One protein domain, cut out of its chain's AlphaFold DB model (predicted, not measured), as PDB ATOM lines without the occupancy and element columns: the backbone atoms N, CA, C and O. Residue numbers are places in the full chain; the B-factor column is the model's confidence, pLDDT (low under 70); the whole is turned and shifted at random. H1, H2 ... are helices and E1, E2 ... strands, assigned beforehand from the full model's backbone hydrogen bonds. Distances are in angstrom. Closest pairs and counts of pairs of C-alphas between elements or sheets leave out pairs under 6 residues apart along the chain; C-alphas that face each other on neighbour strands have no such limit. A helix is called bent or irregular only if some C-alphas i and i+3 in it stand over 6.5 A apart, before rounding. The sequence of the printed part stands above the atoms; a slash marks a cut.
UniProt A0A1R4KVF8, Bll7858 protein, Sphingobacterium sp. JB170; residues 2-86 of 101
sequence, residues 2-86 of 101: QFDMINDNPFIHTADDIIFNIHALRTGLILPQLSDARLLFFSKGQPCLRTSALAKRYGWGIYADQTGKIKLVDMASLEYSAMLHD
ATOM      1  N   GLN A   2     126.577 111.023 182.511       77.50
ATOM      2  CA  GLN A   2     126.343 110.572 181.117       77.50
ATOM      3  C   GLN A   2     124.887 110.744 180.673       77.50
ATOM      4  O   GLN A   2     124.636 111.193 179.563       77.50
ATOM      5  N   PHE A   3     123.954 110.364 181.551       80.50
ATOM      6  CA  PHE A   3     122.521 110.460 181.299       80.50
ATOM      7  C   PHE A   3     122.100 111.912 181.064       80.50
ATOM      8  O   PHE A   3     121.670 112.235 179.966       80.50
ATOM      9  N   ASP A   4     122.328 112.775 182.057       81.94
ATOM     10  CA  ASP A   4     121.930 114.190 182.022       81.94
ATOM     11  C   ASP A   4     122.479 114.904 180.779       81.94
ATOM     12  O   ASP A   4     121.745 115.578 180.069       81.94
ATOM     13  N   MET A   5     123.746 114.656 180.425       80.12
ATOM     14  CA  MET A   5     124.382 115.301 179.273       80.12
ATOM     15  C   MET A   5     123.716 114.962 177.932       80.12
ATOM     16  O   MET A   5     123.679 115.811 177.046       80.12
ATOM     17  N   ILE A   6     123.208 113.736 177.764       84.38
ATOM     18  CA  ILE A   6     122.510 113.331 176.534       84.38
ATOM     19  C   ILE A   6     121.028 113.699 176.605       84.38
ATOM     20  O   ILE A   6     120.440 114.074 175.594       84.38
ATOM     21  N   ASN A   7     120.424 113.553 177.784       83.50
ATOM     22  CA  ASN A   7     119.007 113.800 178.007       83.50
ATOM     23  C   ASN A   7     118.657 115.281 177.823       83.50
ATOM     24  O   ASN A   7     117.661 115.591 177.177       83.50
ATOM     25  N   ASP A   8     119.504 116.181 178.326       81.75
ATOM     26  CA  ASP A   8     119.285 117.625 178.213       81.75
ATOM     27  C   ASP A   8     119.604 118.151 176.805       81.75
ATOM     28  O   ASP A   8     119.089 119.188 176.397       81.75
ATOM     29  N   ASN A   9     120.449 117.439 176.048       81.81
ATOM     30  CA  ASN A   9     120.974 117.876 174.752       81.81
ATOM     31  C   ASN A   9     120.972 116.739 173.704       81.81
ATOM     32  O   ASN A   9     122.040 116.303 173.245       81.81
ATOM     33  N   PRO A  10     119.790 116.237 173.295       81.50
ATOM     34  CA  PRO A  10     119.698 115.168 172.308       81.50
ATOM     35  C   PRO A  10     120.213 115.641 170.942       81.50
ATOM     36  O   PRO A  10     119.942 116.760 170.515       81.50
ATOM     37  N   PHE A  11     120.948 114.777 170.236       81.69
ATOM     38  CA  PHE A  11     121.538 115.066 168.920       81.69
ATOM     39  C   PHE A  11     122.484 116.274 168.883       81.69
ATOM     40  O   PHE A  11     122.622 116.933 167.850       81.69
ATOM     41  N   ILE A  12     123.162 116.569 169.989       84.31
ATOM     42  CA  ILE A  12     124.207 117.599 170.021       84.31
ATOM     43  C   ILE A  12     125.584 116.947 170.010       84.31
ATOM     44  O   ILE A  12     126.418 117.281 169.170       84.31
ATOM     45  N   HIS A  13     125.800 115.977 170.895       85.25
ATOM     46  CA  HIS A  13     127.094 115.332 171.062       85.25
ATOM     47  C   HIS A  13     127.161 113.983 170.347       85.25
ATOM     48  O   HIS A  13     126.166 113.262 170.241       85.25
ATOM     49  N   THR A  14     128.352 113.628 169.869       88.31
ATOM     50  CA  THR A  14     128.643 112.274 169.388       88.31
ATOM     51  C   THR A  14     129.044 111.363 170.547       88.31
ATOM     52  O   THR A  14     129.343 111.827 171.649       88.31
ATOM     53  N   ALA A  15     129.073 110.049 170.312       84.31
ATOM     54  CA  ALA A  15     129.519 109.092 171.325       84.31
ATOM     55  C   ALA A  15     130.913 109.431 171.882       84.31
ATOM     56  O   ALA A  15     131.122 109.409 173.097       84.31
ATOM     57  N   ASP A  16     131.830 109.797 170.990       85.81
ATOM     58  CA  ASP A  16     133.207 110.150 171.315       85.81
ATOM     59  C   ASP A  16     133.277 111.444 172.128       85.81
ATOM     60  O   ASP A  16     133.977 111.499 173.142       85.81
ATOM     61  N   ASP A  17     132.499 112.459 171.748       87.00
ATOM     62  CA  ASP A  17     132.474 113.733 172.469       87.00
ATOM     63  C   ASP A  17     132.000 113.555 173.906       87.00
ATOM     64  O   ASP A  17     132.533 114.186 174.809       87.00
ATOM     65  N   ILE A  18     131.043 112.665 174.157       86.69
ATOM     66  CA  ILE A  18     130.544 112.425 175.516       86.69
ATOM     67  C   ILE A  18     131.581 111.709 176.364       86.69
ATOM     68  O   ILE A  18     131.823 112.109 177.505       86.69
ATOM     69  N   ILE A  19     132.213 110.669 175.816       87.06
ATOM     70  CA  ILE A  19     133.276 109.943 176.516       87.06
ATOM     71  C   ILE A  19     134.413 110.916 176.858       87.06
ATOM     72  O   ILE A  19     134.875 110.944 178.004       87.06
ATOM     73  N   PHE A  20     134.814 111.752 175.898       88.12
ATOM     74  CA  PHE A  20     135.862 112.742 176.099       88.12
ATOM     75  C   PHE A  20     135.454 113.853 177.071       88.12
ATOM     76  O   PHE A  20     136.228 114.169 177.967       88.12
ATOM     77  N   ASN A  21     134.242 114.405 176.973       87.00
ATOM     78  CA  ASN A  21     133.765 115.450 177.879       87.00
ATOM     79  C   ASN A  21     133.751 114.976 179.329       87.00
ATOM     80  O   ASN A  21     134.175 115.700 180.221       87.00
ATOM     81  N   ILE A  22     133.336 113.737 179.583       84.81
ATOM     82  CA  ILE A  22     133.369 113.176 180.938       84.81
ATOM     83  C   ILE A  22     134.801 113.002 181.423       84.81
ATOM     84  O   ILE A  22     135.084 113.270 182.590       84.81
ATOM     85  N   HIS A  23     135.703 112.557 180.550       86.94
ATOM     86  CA  HIS A  23     137.119 112.494 180.880       86.94
ATOM     87  C   HIS A  23     137.672 113.891 181.198       86.94
ATOM     88  O   HIS A  23     138.292 114.071 182.239       86.94
ATOM     89  N   ALA A  24     137.388 114.892 180.366       87.56
ATOM     90  CA  ALA A  24     137.824 116.267 180.561       87.56
ATOM     91  C   ALA A  24     137.288 116.877 181.860       87.56
ATOM     92  O   ALA A  24     138.065 117.455 182.617       87.56
ATOM     93  N   LEU A  25     136.003 116.672 182.165       85.06
ATOM     94  CA  LEU A  25     135.376 117.104 183.415       85.06
ATOM     95  C   LEU A  25     136.008 116.428 184.636       85.06
ATOM     96  O   LEU A  25     136.229 117.077 185.652       85.06
ATOM     97  N   ARG A  26     136.323 115.129 184.548       84.25
ATOM     98  CA  ARG A  26     136.964 114.383 185.644       84.25
ATOM     99  C   ARG A  26     138.423 114.766 185.862       84.25
ATOM    100  O   ARG A  26     138.884 114.727 186.996       84.25
ATOM    101  N   THR A  27     139.135 115.080 184.787       84.44
ATOM    102  CA  THR A  27     140.562 115.424 184.809       84.44
ATOM    103  C   THR A  27     140.783 116.926 185.040       84.44
ATOM    104  O   THR A  27     141.897 117.334 185.349       84.44
ATOM    105  N   GLY A  28     139.736 117.752 184.933       84.44
ATOM    106  CA  GLY A  28     139.824 119.204 185.109       84.44
ATOM    107  C   GLY A  28     140.553 119.904 183.958       84.44
ATOM    108  O   GLY A  28     141.265 120.879 184.184       84.44
ATOM    109  N   LEU A  29     140.425 119.387 182.731       81.81
ATOM    110  CA  LEU A  29     141.113 119.944 181.565       81.81
ATOM    111  C   LEU A  29     140.569 121.333 181.206       81.81
ATOM    112  O   LEU A  29     139.360 121.540 181.110       81.81
ATOM    113  N   ILE A  30     141.481 122.267 180.944       79.56
ATOM    114  CA  ILE A  30     141.172 123.621 180.471       79.56
ATOM    115  C   ILE A  30     141.095 123.674 178.939       79.56
ATOM    116  O   ILE A  30     141.810 122.945 178.252       79.56
ATOM    117  N   LEU A  31     140.268 124.585 178.407       75.31
ATOM    118  CA  LEU A  31     139.988 124.767 176.969       75.31
ATOM    119  C   LEU A  31     141.209 124.663 176.027       75.31
ATOM    120  O   LEU A  31     141.090 123.967 175.020       75.31
ATOM    121  N   PRO A  32     142.383 125.262 176.325       77.12
ATOM    122  CA  PRO A  32     143.538 125.205 175.424       77.12
ATOM    123  C   PRO A  32     144.120 123.796 175.263       77.12
ATOM    124  O   PRO A  32     144.720 123.491 174.242       77.12
ATOM    125  N   GLN A  33     143.953 122.939 176.273       79.12
ATOM    126  CA  GLN A  33     144.545 121.600 176.324       79.12
ATOM    127  C   GLN A  33     143.580 120.515 175.837       79.12
ATOM    128  O   GLN A  33     143.979 119.360 175.696       79.12
ATOM    129  N   LEU A  34     142.310 120.854 175.582       80.31
ATOM    130  CA  LEU A  34     141.299 119.875 175.184       80.31
ATOM    131  C   LEU A  34     141.638 119.216 173.850       80.31
ATOM    132  O   LEU A  34     141.473 118.009 173.727       80.31
ATOM    133  N   SER A  35     142.132 119.974 172.872       83.38
ATOM    134  CA  SER A  35     142.471 119.461 171.539       83.38
ATOM    135  C   SER A  35     143.539 118.367 171.613       83.38
ATOM    136  O   SER A  35     143.333 117.251 171.130       83.38
ATOM    137  N   ASP A  36     144.644 118.662 172.298       85.88
ATOM    138  CA  ASP A  36     145.772 117.740 172.450       85.88
ATOM    139  C   ASP A  36     145.406 116.562 173.351       85.88
ATOM    140  O   ASP A  36     145.707 115.409 173.042       85.88
ATOM    141  N   ALA A  37     144.672 116.823 174.437       86.19
ATOM    142  CA  ALA A  37     144.177 115.773 175.311       86.19
ATOM    143  C   ALA A  37     143.189 114.851 174.592       86.19
ATOM    144  O   ALA A  37     143.191 113.655 174.863       86.19
ATOM    145  N   ARG A  38     142.370 115.366 173.665       87.00
ATOM    146  CA  ARG A  38     141.448 114.565 172.848       87.00
ATOM    147  C   ARG A  38     142.230 113.617 171.954       87.00
ATOM    148  O   ARG A  38     141.958 112.421 171.965       87.00
ATOM    149  N   LEU A  39     143.239 114.123 171.248       86.12
ATOM    150  CA  LEU A  39     144.125 113.298 170.423       86.12
ATOM    151  C   LEU A  39     144.829 112.220 171.256       86.12
ATOM    152  O   LEU A  39     144.810 111.046 170.891       86.12
ATOM    153  N   LEU A  40     145.382 112.590 172.410       87.00
ATOM    154  CA  LEU A  40     146.068 111.658 173.303       87.00
ATOM    155  C   LEU A  40     145.113 110.615 173.907       87.00
ATOM    156  O   LEU A  40     145.476 109.451 174.085       87.00
ATOM    157  N   PHE A  41     143.879 111.022 174.202       85.06
ATOM    158  CA  PHE A  41     142.835 110.164 174.748       85.06
ATOM    159  C   PHE A  41     142.389 109.114 173.728       85.06
ATOM    160  O   PHE A  41     142.350 107.933 174.063       85.06
ATOM    161  N   PHE A  42     142.136 109.516 172.479       86.00
ATOM    162  CA  PHE A  42     141.760 108.596 171.398       86.00
ATOM    163  C   PHE A  42     142.944 107.836 170.790       86.00
ATOM    164  O   PHE A  42     142.737 106.821 170.129       86.00
ATOM    165  N   SER A  43     144.186 108.250 171.063       87.75
ATOM    166  CA  SER A  43     145.380 107.465 170.724       87.75
ATOM    167  C   SER A  43     145.442 106.131 171.478       87.75
ATOM    168  O   SER A  43     146.142 105.216 171.041       87.75
ATOM    169  N   LYS A  44     144.732 105.999 172.605       82.56
ATOM    170  CA  LYS A  44     144.521 104.728 173.308       82.56
ATOM    171  C   LYS A  44     143.095 104.257 173.034       82.56
ATOM    172  O   LYS A  44     142.175 105.062 173.024       82.56
ATOM    173  N   GLY A  45     142.893 102.955 172.832       78.75
ATOM    174  CA  GLY A  45     141.551 102.408 172.610       78.75
ATOM    175  C   GLY A  45     140.628 102.703 173.795       78.75
ATOM    176  O   GLY A  45     140.906 102.260 174.910       78.75
ATOM    177  N   GLN A  46     139.545 103.446 173.555       84.31
ATOM    178  CA  GLN A  46     138.597 103.841 174.598       84.31
ATOM    179  C   GLN A  46     137.342 102.964 174.605       84.31
ATOM    180  O   GLN A  46     136.884 102.505 173.553       84.31
ATOM    181  N   PRO A  47     136.750 102.724 175.788       81.56
ATOM    182  CA  PRO A  47     135.505 101.985 175.897       81.56
ATOM    183  C   PRO A  47     134.358 102.781 175.267       81.56
ATOM    184  O   PRO A  47     134.050 103.897 175.675       81.56
ATOM    185  N   CYS A  48     133.689 102.180 174.283       82.06
ATOM    186  CA  CYS A  48     132.548 102.796 173.616       82.06
ATOM    187  C   CYS A  48     131.316 102.862 174.533       82.06
ATOM    188  O   CYS A  48     131.200 102.113 175.509       82.06
ATOM    189  N   LEU A  49     130.326 103.683 174.174       80.88
ATOM    190  CA  LEU A  49     129.088 103.835 174.948       80.88
ATOM    191  C   LEU A  49     128.293 102.534 175.138       80.88
ATOM    192  O   LEU A  49     127.516 102.428 176.084       80.88
ATOM    193  N   ARG A  50     128.534 101.494 174.329       80.69
ATOM    194  CA  ARG A  50     127.947 100.155 174.537       80.69
ATOM    195  C   ARG A  50     128.404  99.480 175.833       80.69
ATOM    196  O   ARG A  50     127.774  98.519 176.270       80.69
ATOM    197  N   THR A  51     129.504  99.944 176.423       79.62
ATOM    198  CA  THR A  51     130.003  99.489 177.731       79.62
ATOM    199  C   THR A  51     129.414 100.275 178.900       79.62
ATOM    200  O   THR A  51     129.568  99.857 180.051       79.62
ATOM    201  N   SER A  52     128.746 101.400 178.621       81.75
ATOM    202  CA  SER A  52     128.213 102.291 179.647       81.75
ATOM    203  C   SER A  52     127.139 101.611 180.497       81.75
ATOM    204  O   SER A  52     126.419 100.709 180.053       81.75
ATOM    205  N   ALA A  53     126.995 102.081 181.738       80.38
ATOM    206  CA  ALA A  53     125.929 101.621 182.624       80.38
ATOM    207  C   ALA A  53     124.530 101.957 182.073       80.38
ATOM    208  O   ALA A  53     123.590 101.222 182.360       80.38
ATOM    209  N   LEU A  54     124.397 103.004 181.249       82.81
ATOM    210  CA  LEU A  54     123.150 103.383 180.572       82.81
ATOM    211  C   LEU A  54     122.563 102.224 179.770       82.81
ATOM    212  O   LEU A  54     121.455 101.779 180.057       82.81
ATOM    213  N   ALA A  55     123.338 101.683 178.833       82.00
ATOM    214  CA  ALA A  55     122.879 100.578 178.001       82.00
ATOM    215  C   ALA A  55     122.837  99.249 178.777       82.00
ATOM    216  O   ALA A  55     121.966  98.415 178.561       82.00
ATOM    217  N   LYS A  56     123.789  99.033 179.692       81.44
ATOM    218  CA  LYS A  56     124.025  97.715 180.299       81.44
ATOM    219  C   LYS A  56     123.269  97.451 181.602       81.44
ATOM    220  O   LYS A  56     122.910  96.309 181.869       81.44
ATOM    221  N   ARG A  57     123.100  98.470 182.447       79.12
ATOM    222  CA  ARG A  57     122.449  98.368 183.766       79.12
ATOM    223  C   ARG A  57     121.032  98.922 183.739       79.12
ATOM    224  O   ARG A  57     120.171  98.373 184.412       79.12
ATOM    225  N   TYR A  58     120.816  99.988 182.978       82.44
ATOM    226  CA  TYR A  58     119.546 100.707 182.949       82.44
ATOM    227  C   TYR A  58     118.715 100.440 181.686       82.44
ATOM    228  O   TYR A  58     117.572 100.867 181.627       82.44
ATOM    229  N   GLY A  59     119.261  99.732 180.691       81.56
ATOM    230  CA  GLY A  59     118.513  99.317 179.500       81.56
ATOM    231  C   GLY A  59     118.181 100.440 178.516       81.56
ATOM    232  O   GLY A  59     117.381 100.220 177.613       81.56
ATOM    233  N   TRP A  60     118.790 101.622 178.646       87.81
ATOM    234  CA  TRP A  60     118.513 102.742 177.745       87.81
ATOM    235  C   TRP A  60     118.937 102.434 176.310       87.81
ATOM    236  O   TRP A  60     120.036 101.925 176.061       87.81
ATOM    237  N   GLY A  61     118.084 102.817 175.360       87.81
ATOM    238  CA  GLY A  61     118.418 102.845 173.947       87.81
ATOM    239  C   GLY A  61     119.350 104.014 173.654       87.81
ATOM    240  O   GLY A  61     119.001 105.164 173.898       87.81
ATOM    241  N   ILE A  62     120.537 103.731 173.124       88.50
ATOM    242  CA  ILE A  62     121.431 104.766 172.599       88.50
ATOM    243  C   ILE A  62     121.226 104.789 171.093       88.50
ATOM    244  O   ILE A  62     121.695 103.893 170.389       88.50
ATOM    245  N   TYR A  63     120.491 105.786 170.617       89.25
ATOM    246  CA  TYR A  63     120.255 105.985 169.198       89.25
ATOM    247  C   TYR A  63     121.309 106.936 168.641       89.25
ATOM    248  O   TYR A  63     121.528 108.002 169.212       89.25
ATOM    249  N   ALA A  64     121.964 106.545 167.551       88.81
ATOM    250  CA  ALA A  64     122.882 107.395 166.808       88.81
ATOM    251  C   ALA A  64     122.263 107.709 165.446       88.81
ATOM    252  O   ALA A  64     121.864 106.795 164.724       88.81
ATOM    253  N   ASP A  65     122.182 108.993 165.119       88.19
ATOM    254  CA  ASP A  65     121.722 109.448 163.812       88.19
ATOM    255  C   ASP A  65     122.820 109.262 162.742       88.19
ATOM    256  O   ASP A  65     123.966 108.930 163.051       88.19
ATOM    257  N   GLN A  66     122.494 109.515 161.474       86.12
ATOM    258  CA  GLN A  66     123.398 109.398 160.322       86.12
ATOM    259  C   GLN A  66     124.686 110.224 160.470       86.12
ATOM    260  O   GLN A  66     125.729 109.866 159.933       86.12
ATOM    261  N   THR A  67     124.620 111.320 161.227       85.00
ATOM    262  CA  THR A  67     125.759 112.196 161.535       85.00
ATOM    263  C   THR A  67     126.612 111.709 162.716       85.00
ATOM    264  O   THR A  67     127.612 112.335 163.052       85.00
ATOM    265  N   GLY A  68     126.225 110.610 163.374       83.38
ATOM    266  CA  GLY A  68     126.894 110.068 164.561       83.38
ATOM    267  C   GLY A  68     126.511 110.755 165.875       83.38
ATOM    268  O   GLY A  68     127.060 110.425 166.930       83.38
ATOM    269  N   LYS A  69     125.566 111.702 165.838       88.75
ATOM    270  CA  LYS A  69     125.042 112.364 167.033       88.75
ATOM    271  C   LYS A  69     124.072 111.459 167.766       88.75
ATOM    272  O   LYS A  69     123.265 110.775 167.135       88.75
ATOM    273  N   ILE A  70     124.141 111.473 169.092       89.69
ATOM    274  CA  ILE A  70     123.408 110.510 169.903       89.69
ATOM    275  C   ILE A  70     122.227 111.127 170.646       89.69
ATOM    276  O   ILE A  70     122.250 112.287 171.058       89.69
ATOM    277  N   LYS A  71     121.206 110.303 170.856       89.88
ATOM    278  CA  LYS A  71     120.049 110.565 171.707       89.88
ATOM    279  C   LYS A  71     119.820 109.354 172.608       89.88
ATOM    280  O   LYS A  71     120.048 108.211 172.202       89.88
ATOM    281  N   LEU A  72     119.356 109.610 173.827       88.62
ATOM    282  CA  LEU A  72     118.822 108.567 174.692       88.62
ATOM    283  C   LEU A  72     117.346 108.356 174.383       88.62
ATOM    284  O   LEU A  72     116.567 109.302 174.291       88.62
ATOM    285  N   VAL A  73     116.983 107.094 174.225       88.38
ATOM    286  CA  VAL A  73     115.610 106.651 174.036       88.38
ATOM    287  C   VAL A  73     115.268 105.755 175.212       88.38
ATOM    288  O   VAL A  73     115.965 104.772 175.483       88.38
ATOM    289  N   ASP A  74     114.212 106.120 175.930       86.94
ATOM    290  CA  ASP A  74     113.711 105.310 177.031       86.94
ATOM    291  C   ASP A  74     113.171 103.985 176.482       86.94
ATOM    292  O   ASP A  74     112.378 103.977 175.536       86.94
ATOM    293  N   MET A  75     113.573 102.868 177.086       84.69
ATOM    294  CA  MET A  75     113.081 101.544 176.714       84.69
ATOM    295  C   MET A  75     111.568 101.392 176.909       84.69
ATOM    296  O   MET A  75     110.952 100.566 176.240       84.69
ATOM    297  N   ALA A  76     110.970 102.180 177.809       85.62
ATOM    298  CA  ALA A  76     109.529 102.182 178.051       85.62
ATOM    299  C   ALA A  76     108.739 102.988 177.001       85.62
ATOM    300  O   ALA A  76     107.509 102.953 176.990       85.62
ATOM    301  N   SER A  77     109.420 103.727 176.118       88.69
ATOM    302  CA  SER A  77     108.767 104.593 175.137       88.69
ATOM    303  C   SER A  77     108.251 103.832 173.909       88.69
ATOM    304  O   SER A  77     108.834 102.849 173.444       88.69
ATOM    305  N   LEU A  78     107.172 104.353 173.315       88.00
ATOM    306  CA  LEU A  78     106.664 103.899 172.014       88.00
ATOM    307  C   LEU A  78     107.697 104.085 170.892       88.00
ATOM    308  O   LEU A  78     107.758 103.256 169.988       88.00
ATOM    309  N   GLU A  79     108.530 105.129 170.971       87.81
ATOM    310  CA  GLU A  79     109.616 105.387 170.016       87.81
ATOM    311  C   GLU A  79     110.614 104.225 169.994       87.81
ATOM    312  O   GLU A  79     110.950 103.723 168.923       87.81
ATOM    313  N   TYR A  80     111.022 103.728 171.167       87.88
ATOM    314  CA  TYR A  80     111.912 102.573 171.266       87.88
ATOM    315  C   TYR A  80     111.304 101.325 170.622       87.88
ATOM    316  O   TYR A  80     111.964 100.640 169.843       87.88
ATOM    317  N   SER A  81     110.023 101.059 170.891       87.38
ATOM    318  CA  SER A  81     109.315  99.933 170.278       87.38
ATOM    319  C   SER A  81     109.225 100.084 168.757       87.38
ATOM    320  O   SER A  81     109.529  99.142 168.026       87.38
ATOM    321  N   ALA A  82     108.903 101.275 168.246       89.56
ATOM    322  CA  ALA A  82     108.879 101.539 166.809       89.56
ATOM    323  C   ALA A  82     110.260 101.316 166.163       89.56
ATOM    324  O   ALA A  82     110.362 100.643 165.137       89.56
ATOM    325  N   MET A  83     111.333 101.793 166.802       86.94
ATOM    326  CA  MET A  83     112.710 101.590 166.340       86.94
ATOM    327  C   MET A  83     113.136 100.115 166.348       86.94
ATOM    328  O   MET A  83     113.888  99.677 165.475       86.94
ATOM    329  N   LEU A  84     112.654  99.323 167.311       86.25
ATOM    330  CA  LEU A  84     112.907  97.882 167.346       86.25
ATOM    331  C   LEU A  84     112.273  97.154 166.155       86.25
ATOM    332  O   LEU A  84     112.882  96.216 165.631       86.25
ATOM    333  N   HIS A  85     111.102  97.597 165.699       87.88
ATOM    334  CA  HIS A  85     110.417  97.019 164.540       87.88
ATOM    335  C   HIS A  85     110.932  97.572 163.200       87.88
ATOM    336  O   HIS A  85     110.820  96.894 162.182       87.88
ATOM    337  N   ASP A  86     111.557  98.754 163.182       90.44
ATOM    338  CA  ASP A  86     112.103  99.346 161.958       90.44
ATOM    339  C   ASP A  86     113.343  98.579 161.466       90.44
ATOM    340  O   ASP A  86     114.377  98.516 162.133       90.44
TER     341      ASP A  86
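This is residues 2 to 86 of the 101 residues of the protein "Bll7858 protein" of Sphingobacterium sp. JB170 (UniProt A0A1R4KVF8). A small hairpin of two strands, E1 and E2, forms one part of an elongated domain, with H1 packed on E2, the tiny H4 near the beginning of E1, and H5 at the open end of the hairpin, forming one end of the domain. From beside the hairpin H2 leads away to H3, which it meets at a steep tilt near the other end, and residues 43 to 52 lead back from H3 to H4. The printed part has 85 residues with five named helices and two named strands, in the order H1 H2 H3 H4 E1 E2 H5; the sheet E1 - E2 is antiparallel, and the class is mostly helix. It is only just compact, close to loose, with a radius of gyration of the C-alphas of 14.2 A and spans of 43 by 25 by 23 A.

H1, residues 2 to 7, and H2, residues 15 to 27, only just touch, with 3 pairs of C-alphas within 8 A, made by residues 18 to 22 of H2 alone. Their closest C-alphas, those of Gln 2 and Ile 18, are 7.2 A apart, and they run opposite ways at a steep tilt of 52 degrees. H2 and H3, residues 31 to 42, only just touch, also with 3 pairs, made by residues 20 to 24 of H2 alone; the closest C-alphas, of Phe 20 and Arg 38, are 6.7 A apart, and the tilt is steep, 61 degrees, opposite ways. H4, residues 53 to 56, is close to H1 but not clearly touching, with the closest C-alphas, of Phe 3 and Leu 54, 7.1 A apart. E1, residues 61 to 64, and E2, residues 70 to 73, form a hairpin, antiparallel at 152 degrees, with N 61 and O 73 at 2.9 A and N 71 and O 63 at 2.8 A within hydrogen-bond range. The closest C-alphas of H1 and E2, those of Ile 6 and Lys 71, are 6.1 A apart. For H5, residues 78 to 85, and E2 the closest are those of Val 73 and Tyr 80, 6.2 A. H3 and H5 are apart. Each O i to N i+4 pair is within hydrogen-bond range in H1, H2 and H5, and 6 of 8 are in H3; H4 is too short for such a pair, and its one O i to N i+3 pair is within range.

H1 begins at C-alpha 2, (126.343, 110.572, 181.117). H2 is 18.5 A long from first to last C-alpha and H3 17.2 A; H3 is irregular, with C-alphas 32 and 35 7.0 A apart. H4 measures 4.9 A, H1 8.6 A, and E1 and E2 9.6 A each. E1 begins at C-alpha 61, (118.418, 102.845, 173.947). H5, 10.8 A long, ends at C-alpha 85, (110.417, 97.019, 164.540).

The C-alphas farthest apart, those of Pro 32 and His 85, are 44.8 A from each other. The printed part has no cut and no long link. The mean pLDDT of the printed part is 84.6, and no printed residue is under 70.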